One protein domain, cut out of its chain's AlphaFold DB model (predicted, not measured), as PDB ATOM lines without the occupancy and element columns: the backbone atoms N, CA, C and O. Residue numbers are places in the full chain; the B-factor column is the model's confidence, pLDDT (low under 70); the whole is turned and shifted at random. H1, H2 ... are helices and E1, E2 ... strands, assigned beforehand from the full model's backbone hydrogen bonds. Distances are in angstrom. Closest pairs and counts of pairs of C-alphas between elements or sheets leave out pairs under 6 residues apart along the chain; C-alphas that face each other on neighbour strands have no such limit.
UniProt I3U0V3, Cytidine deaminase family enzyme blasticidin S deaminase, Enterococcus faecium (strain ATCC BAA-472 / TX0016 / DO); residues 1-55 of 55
ATOM      1  N   MET A   1     109.442 125.768 142.051       34.12
ATOM      2  CA  MET A   1     108.298 125.542 142.961       34.12
ATOM      3  C   MET A   1     107.235 124.802 142.159       34.12
ATOM      4  O   MET A   1     106.591 125.427 141.329       34.12
ATOM      5  N   ILE A   2     107.136 123.474 142.284       32.19
ATOM      6  CA  ILE A   2     106.101 122.708 141.572       32.19
ATOM      7  C   ILE A   2     104.807 122.876 142.367       32.19
ATOM      8  O   ILE A   2     104.681 122.377 143.482       32.19
ATOM      9  N   LYS A   3     103.896 123.683 141.819       40.84
ATOM     10  CA  LYS A   3     102.530 123.848 142.311       40.84
ATOM     11  C   LYS A   3     101.675 122.684 141.806       40.84
ATOM     12  O   LYS A   3     101.743 122.340 140.632       40.84
ATOM     13  N   SER A   4     100.856 122.169 142.726       49.28
ATOM     14  CA  SER A   4      99.596 121.448 142.505       49.28
ATOM     15  C   SER A   4      99.659 120.145 141.705       49.28
ATOM     16  O   SER A   4      99.286 120.108 140.540       49.28
ATOM     17  N   ASN A   5     100.015 119.062 142.395       44.34
ATOM     18  CA  ASN A   5      99.449 117.738 142.113       44.34
ATOM     19  C   ASN A   5      98.997 117.054 143.417       44.34
ATOM     20  O   ASN A   5      99.074 115.839 143.560       44.34
ATOM     21  N   ILE A   6      98.579 117.859 144.403       52.94
ATOM     22  CA  ILE A   6      97.903 117.331 145.586       52.94
ATOM     23  C   ILE A   6      96.454 117.115 145.171       52.94
ATOM     24  O   ILE A   6      95.695 118.074 145.018       52.94
ATOM     25  N   ASP A   7      96.129 115.852 144.919       51.41
ATOM     26  CA  ASP A   7      94.773 115.359 144.730       51.41
ATOM     27  C   ASP A   7      93.994 115.554 146.038       51.41
ATOM     28  O   ASP A   7      93.980 114.712 146.930       51.41
ATOM     29  N   LEU A   8      93.412 116.742 146.182       54.12
ATOM     30  CA  LEU A   8      92.526 117.111 147.286       54.12
ATOM     31  C   LEU A   8      91.103 116.545 147.093       54.12
ATOM     32  O   LEU A   8      90.241 116.796 147.933       54.12
ATOM     33  N   GLY A   9      90.823 115.867 145.969       54.88
ATOM     34  CA  GLY A   9      89.464 115.655 145.460       54.88
ATOM     35  C   GLY A   9      88.877 114.272 145.722       54.88
ATOM     36  O   GLY A   9      87.679 114.163 145.970       54.88
ATOM     37  N   ALA A  10      89.685 113.218 145.710       54.38
ATOM     38  CA  ALA A  10      89.240 111.893 146.115       54.38
ATOM     39  C   ALA A  10      90.462 111.058 146.474       54.38
ATOM     40  O   ALA A  10      91.200 110.633 145.594       54.38
ATOM     41  N   TYR A  11      90.672 110.807 147.765       57.72
ATOM     42  CA  TYR A  11      91.754 109.964 148.269       57.72
ATOM     43  C   TYR A  11      91.558 108.476 147.901       57.72
ATOM     44  O   TYR A  11      91.493 107.612 148.771       57.72
ATOM     45  N   ASN A  12      91.471 108.160 146.608       62.19
ATOM     46  CA  ASN A  12      91.276 106.825 146.037       62.19
ATOM     47  C   ASN A  12      92.560 105.973 146.106       62.19
ATOM     48  O   ASN A  12      92.793 105.113 145.259       62.19
ATOM     49  N   HIS A  13      93.433 106.243 147.078       67.88
ATOM     50  CA  HIS A  13      94.698 105.550 147.258       67.88
ATOM     51  C   HIS A  13      94.552 104.557 148.408       67.88
ATOM     52  O   HIS A  13      94.579 104.924 149.587       67.88
ATOM     53  N   ILE A  14      94.350 103.294 148.034       78.06
ATOM     54  CA  ILE A  14      94.391 102.172 148.964       78.06
ATOM     55  C   ILE A  14      95.826 101.668 149.004       78.06
ATOM     56  O   ILE A  14      96.384 101.312 147.967       78.06
ATOM     57  N   VAL A  15      96.398 101.616 150.201       82.12
ATOM     58  CA  VAL A  15      97.709 101.006 150.432       82.12
ATOM     59  C   VAL A  15      97.521  99.840 151.383       82.12
ATOM     60  O   VAL A  15      96.820  99.964 152.390       82.12
ATOM     61  N   GLY A  16      98.133  98.710 151.047       88.69
ATOM     62  CA  GLY A  16      98.177  97.533 151.899       88.69
ATOM     63  C   GLY A  16      99.611  97.172 152.253       88.69
ATOM     64  O   GLY A  16     100.519  97.383 151.450       88.69
ATOM     65  N   ALA A  17      99.806  96.615 153.441       92.75
ATOM     66  CA  ALA A  17     101.054  95.972 153.828       92.75
ATOM     67  C   ALA A  17     100.776  94.694 154.610       92.75
ATOM     68  O   ALA A  17      99.732  94.557 155.250       92.75
ATOM     69  N   ALA A  18     101.740  93.780 154.558       95.88
ATOM     70  CA  ALA A  18     101.726  92.550 155.322       95.88
ATOM     71  C   ALA A  18     103.100  92.282 155.944       95.88
ATOM     72  O   ALA A  18     104.128  92.627 155.361       95.88
ATOM     73  N   VAL A  19     103.100  91.651 157.112       97.12
ATOM     74  CA  VAL A  19     104.287  91.157 157.810       97.12
ATOM     75  C   VAL A  19     104.132  89.658 157.983       97.12
ATOM     76  O   VAL A  19     103.153  89.184 158.560       97.12
ATOM     77  N   TRP A  20     105.108  88.928 157.463       97.50
ATOM     78  CA  TRP A  20     105.300  87.513 157.737       97.50
ATOM     79  C   TRP A  20     106.259  87.397 158.921       97.50
ATOM     80  O   TRP A  20     107.244  88.125 158.960       97.50
ATOM     81  N   CYS A  21     105.957  86.527 159.880       97.31
ATOM     82  CA  CYS A  21     106.781  86.294 161.064       97.31
ATOM     83  C   CYS A  21     107.492  84.941 160.966       97.31
ATOM     84  O   CYS A  21     106.981  83.998 160.353       97.31
ATOM     85  N   MET A  22     108.652  84.801 161.608       97.31
ATOM     86  CA  MET A  22     109.460  83.576 161.514       97.31
ATOM     87  C   MET A  22     108.731  82.326 162.044       97.31
ATOM     88  O   MET A  22     109.003  81.208 161.607       97.31
ATOM     89  N   ASN A  23     107.766  82.509 162.950       95.75
ATOM     90  CA  ASN A  23     106.903  81.446 163.473       95.75
ATOM     91  C   ASN A  23     105.771  81.017 162.510       95.75
ATOM     92  O   ASN A  23     105.006  80.112 162.840       95.75
ATOM     93  N   GLY A  24     105.670  81.639 161.331       96.69
ATOM     94  CA  GLY A  24     104.654  81.359 160.317       96.69
ATOM     95  C   GLY A  24     103.375  82.190 160.436       96.69
ATOM     96  O   GLY A  24     102.488  82.028 159.600       96.69
ATOM     97  N   ASN A  25     103.264  83.081 161.427       97.12
ATOM     98  CA  ASN A  25     102.140  84.009 161.525       97.12
ATOM     99  C   ASN A  25     102.235  85.105 160.459       97.12
ATOM    100  O   ASN A  25     103.323  85.560 160.102       97.12
ATOM    101  N   MET A  26     101.079  85.563 159.979       97.44
ATOM    102  CA  MET A  26     100.980  86.646 159.006       97.44
ATOM    103  C   MET A  26      99.962  87.679 159.476       97.44
ATOM    104  O   MET A  26      98.870  87.329 159.923       97.44
ATOM    105  N   TYR A  27     100.330  88.949 159.346       96.06
ATOM    106  CA  TYR A  27      99.484  90.093 159.665       96.06
ATOM    107  C   TYR A  27      99.396  90.981 158.437       96.06
ATOM    108  O   TYR A  27     100.433  91.319 157.875       96.06
ATOM    109  N   ASP A  28      98.196  91.379 158.032       94.81
ATOM    110  CA  ASP A  28      97.977  92.284 156.908       94.81
ATOM    111  C   ASP A  28      96.959  93.374 157.249       94.81
ATOM    112  O   ASP A  28      96.041  93.180 158.048       94.81
ATOM    113  N   VAL A  29      97.152  94.557 156.668       89.12
ATOM    114  CA  VAL A  29      96.223  95.684 156.781       89.12
ATOM    115  C   VAL A  29      96.171  96.411 155.449       89.12
ATOM    116  O   VAL A  29      97.203  96.659 154.831       89.12
ATOM    117  N   SER A  30      94.966  96.805 155.040       87.19
ATOM    118  CA  SER A  30      94.734  97.744 153.943       87.19
ATOM    119  C   SER A  30      93.890  98.912 154.426       87.19
ATOM    120  O   SER A  30      92.925  98.731 155.167       87.19
ATOM    121  N   VAL A  31      94.248 100.116 153.999       77.81
ATOM    122  CA  VAL A  31      93.603 101.361 154.428       77.81
ATOM    123  C   VAL A  31      93.277 102.252 153.246       77.81
ATOM    124  O   VAL A  31      94.032 102.339 152.279       77.81
ATOM    125  N   TYR A  32      92.148 102.940 153.353       69.19
ATOM    126  CA  TYR A  32      91.730 103.958 152.407       69.19
ATOM    127  C   TYR A  32      92.194 105.320 152.933       69.19
ATOM    128  O   TYR A  32      91.591 105.855 153.860       69.19
ATOM    129  N   SER A  33      93.274 105.856 152.358       60.25
ATOM    130  CA  SER A  33      93.892 107.132 152.748       60.25
ATOM    131  C   SER A  33      94.424 107.207 154.189       60.25
ATOM    132  O   SER A  33      93.748 107.667 155.109       60.25
ATOM    133  N   ASN A  34      95.695 106.846 154.380       57.84
ATOM    134  CA  ASN A  34      96.434 107.208 155.591       57.84
ATOM    135  C   ASN A  34      97.240 108.469 155.310       57.84
ATOM    136  O   ASN A  34      98.233 108.415 154.588       57.84
ATOM    137  N   HIS A  35      96.823 109.601 155.873       57.34
ATOM    138  CA  HIS A  35      97.458 110.874 155.542       57.34
ATOM    139  C   HIS A  35      98.839 111.072 156.200       57.34
ATOM    140  O   HIS A  35      99.566 111.965 155.784       57.34
ATOM    141  N   GLU A  36      99.250 110.285 157.205       63.59
ATOM    142  CA  GLU A  36     100.441 110.659 158.004       63.59
ATOM    143  C   GLU A  36     101.287 109.490 158.538       63.59
ATOM    144  O   GLU A  36     102.309 109.713 159.184       63.59
ATOM    145  N   THR A  37     100.920 108.228 158.285       70.62
ATOM    146  CA  THR A  37     101.718 107.072 158.737       70.62
ATOM    147  C   THR A  37     101.755 105.984 157.676       70.62
ATOM    148  O   THR A  37     100.714 105.534 157.194       70.62
ATOM    149  N   CYS A  38     102.972 105.557 157.339       83.94
ATOM    150  CA  CYS A  38     103.231 104.439 156.440       83.94
ATOM    151  C   CYS A  38     102.541 103.170 156.967       83.94
ATOM    152  O   CYS A  38     102.668 102.830 158.148       83.94
ATOM    153  N   ILE A  39     101.798 102.477 156.104       87.81
ATOM    154  CA  ILE A  39     101.012 101.291 156.473       87.81
ATOM    155  C   ILE A  39     101.905 100.156 157.000       87.81
ATOM    156  O   ILE A  39     101.486  99.385 157.859       87.81
ATOM    157  N   GLU A  40     103.166 100.128 156.569       89.38
ATOM    158  CA  GLU A  40     104.222  99.225 157.016       89.38
ATOM    159  C   GLU A  40     104.482  99.359 158.524       89.38
ATOM    160  O   GLU A  40     104.654  98.358 159.215       89.38
ATOM    161  N   ILE A  41     104.441 100.585 159.068       92.81
ATOM    162  CA  ILE A  41     104.626 100.840 160.508       92.81
ATOM    163  C   ILE A  41     103.429 100.305 161.296       92.81
ATOM    164  O   ILE A  41     103.596  99.744 162.378       92.81
ATOM    165  N   ILE A  42     102.220 100.458 160.751       91.88
ATOM    166  CA  ILE A  42     100.987  99.994 161.392       91.88
ATOM    167  C   ILE A  42     100.982  98.467 161.476       91.88
ATOM    168  O   ILE A  42     100.793  97.921 162.561       91.88
ATOM    169  N   VAL A  43     101.228  97.771 160.361       95.06
ATOM    170  CA  VAL A  43     101.219  96.301 160.344       95.06
ATOM    171  C   VAL A  43     102.350  95.707 161.191       95.06
ATOM    172  O   VAL A  43     102.130  94.731 161.909       95.06
ATOM    173  N   LEU A  44     103.525  96.347 161.219       96.31
ATOM    174  CA  LEU A  44     104.617  95.951 162.106       96.31
ATOM    175  C   LEU A  44     104.249  96.166 163.581       96.31
ATOM    176  O   LEU A  44     104.482  95.294 164.413       96.31
ATOM    177  N   GLY A  45     103.618  97.297 163.910       96.00
ATOM    178  CA  GLY A  45     103.115  97.575 165.254       96.00
ATOM    179  C   GLY A  45     102.064  96.562 165.716       96.00
ATOM    180  O   GLY A  45     102.075  96.155 166.881       96.00
ATOM    181  N   ILE A  46     101.196  96.103 164.809       96.38
ATOM    182  CA  ILE A  46     100.225  95.034 165.077       96.38
ATOM    183  C   ILE A  46     100.949  93.733 165.408       96.38
ATOM    184  O   ILE A  46     100.654  93.142 166.447       96.38
ATOM    185  N   ALA A  47     101.902  93.301 164.581       97.81
ATOM    186  CA  ALA A  47     102.651  92.073 164.835       97.81
ATOM    187  C   ALA A  47     103.404  92.150 166.183       97.81
ATOM    188  O   ALA A  47     103.265  91.271 167.034       97.81
ATOM    189  N   ILE A  48     104.084  93.271 166.462       98.06
ATOM    190  CA  ILE A  48     104.762  93.523 167.746       98.06
ATOM    191  C   ILE A  48     103.787  93.461 168.932       98.06
ATOM    192  O   ILE A  48     104.130  92.905 169.983       98.06
ATOM    193  N   SER A  49     102.578  94.006 168.784       98.12
ATOM    194  CA  SER A  49     101.545  93.989 169.831       98.12
ATOM    195  C   SER A  49     101.012  92.581 170.110       98.12
ATOM    196  O   SER A  49     100.592  92.305 171.231       98.12
ATOM    197  N   HIS A  50     101.092  91.673 169.132       97.31
ATOM    198  CA  HIS A  50     100.799  90.245 169.300       97.31
ATOM    199  C   HIS A  50     101.979  89.437 169.864       97.31
ATOM    200  O   HIS A  50     101.865  88.231 170.051       97.31
ATOM    201  N   GLY A  51     103.093  90.098 170.191       97.69
ATOM    202  CA  GLY A  51     104.269  89.463 170.781       97.69
ATOM    203  C   GLY A  51     105.345  89.066 169.775       97.69
ATOM    204  O   GLY A  51     106.390  88.580 170.198       97.69
ATOM    205  N   GLU A  52     105.151  89.330 168.482       97.94
ATOM    206  CA  GLU A  52     106.144  89.010 167.455       97.94
ATOM    207  C   GLU A  52     107.388  89.886 167.599       97.94
ATOM    208  O   GLU A  52     107.304  91.092 167.860       97.94
ATOM    209  N   ARG A  53     108.564  89.278 167.465       97.12
ATOM    210  CA  ARG A  53     109.866  89.967 167.531       97.12
ATOM    211  C   ARG A  53     110.798  89.585 166.384       97.12
ATOM    212  O   ARG A  53     111.746  90.326 166.137       97.12
ATOM    213  N   ASP A  54     110.485  88.496 165.685       96.25
ATOM    214  CA  ASP A  54     111.261  87.928 164.589       96.25
ATOM    215  C   ASP A  54     110.378  87.863 163.335       96.25
ATOM    216  O   ASP A  54     109.346  87.181 163.322       96.25
ATOM    217  N   PHE A  55     110.781  88.596 162.297       91.75
ATOM    218  CA  PHE A  55     110.026  88.810 161.060       91.75
ATOM    219  C   PHE A  55     110.767  88.206 159.869       91.75
ATOM    220  O   PHE A  55     111.950  88.577 159.683       91.75
TER     221      PHE A  55
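What this domain is: This is residues 1 to 55 of the 55 residues of the protein "Cytidine deaminase family enzyme blasticidin S deaminase" of Enterococcus faecium (strain ATCC BAA-472 / TX0016 / DO) (UniProt I3U0V3). A two-stranded hairpin, E1 and E2, has one helix, H1, packed over one face, while residues 1 to 9 stick out as a free tail that adds to the length. After H1, residues 50 to 55 fold back towards the turn of the hairpin. The printed part has 55 residues, with two named strands and one named helix in the order E1, E2, H1; the sheet, of order E1 - E2, is antiparallel. The class is mixed, helices and strands, with under half of the residues in named elements. The whole is only just loose, close to extended, with a radius of gyration of the C-alphas of 15.0 A and spans of 47 by 22 by 14 A.

How they stand to each other: E1, residues 14 to 20, and E2, residues 26 to 32, form a hairpin of antiparallel strands, with 170 degrees between their directions. N 19 and O 27 are 2.8 A apart, and N 29 and O 17 are 2.9 A apart, both within hydrogen-bond range. H1, residues 39 to 49, comes closest to E1 at the C-alphas of Ala 17 and Glu 40, 5.5 A apart. Its closest C-alphas to E2 are those of Val 29 and Val 43, 6.2 A apart. In H1 every O i to N i+4 pair is within hydrogen-bond range.

Where its parts are: E1 runs 20.3 A from C-alpha 14 at (94.391, 102.172, 148.964). E2 measures 20.7 A. H1 measures 15.2 A and ends with C-alpha 49 at (101.545, 93.989, 169.831).

The domain as a whole: The two C-alphas farthest apart, those of Met 1 and Asn 23, are 48.7 A apart. Without residues 1 to 9, the body spans 39 by 16 by 12 A. The printed part has no cut. The link from E1 to E2 is tight and that from E2 to H1 is short. The mean pLDDT of the printed part is 79.9, and residues 1 to 13 and 32 to 36 are under 70.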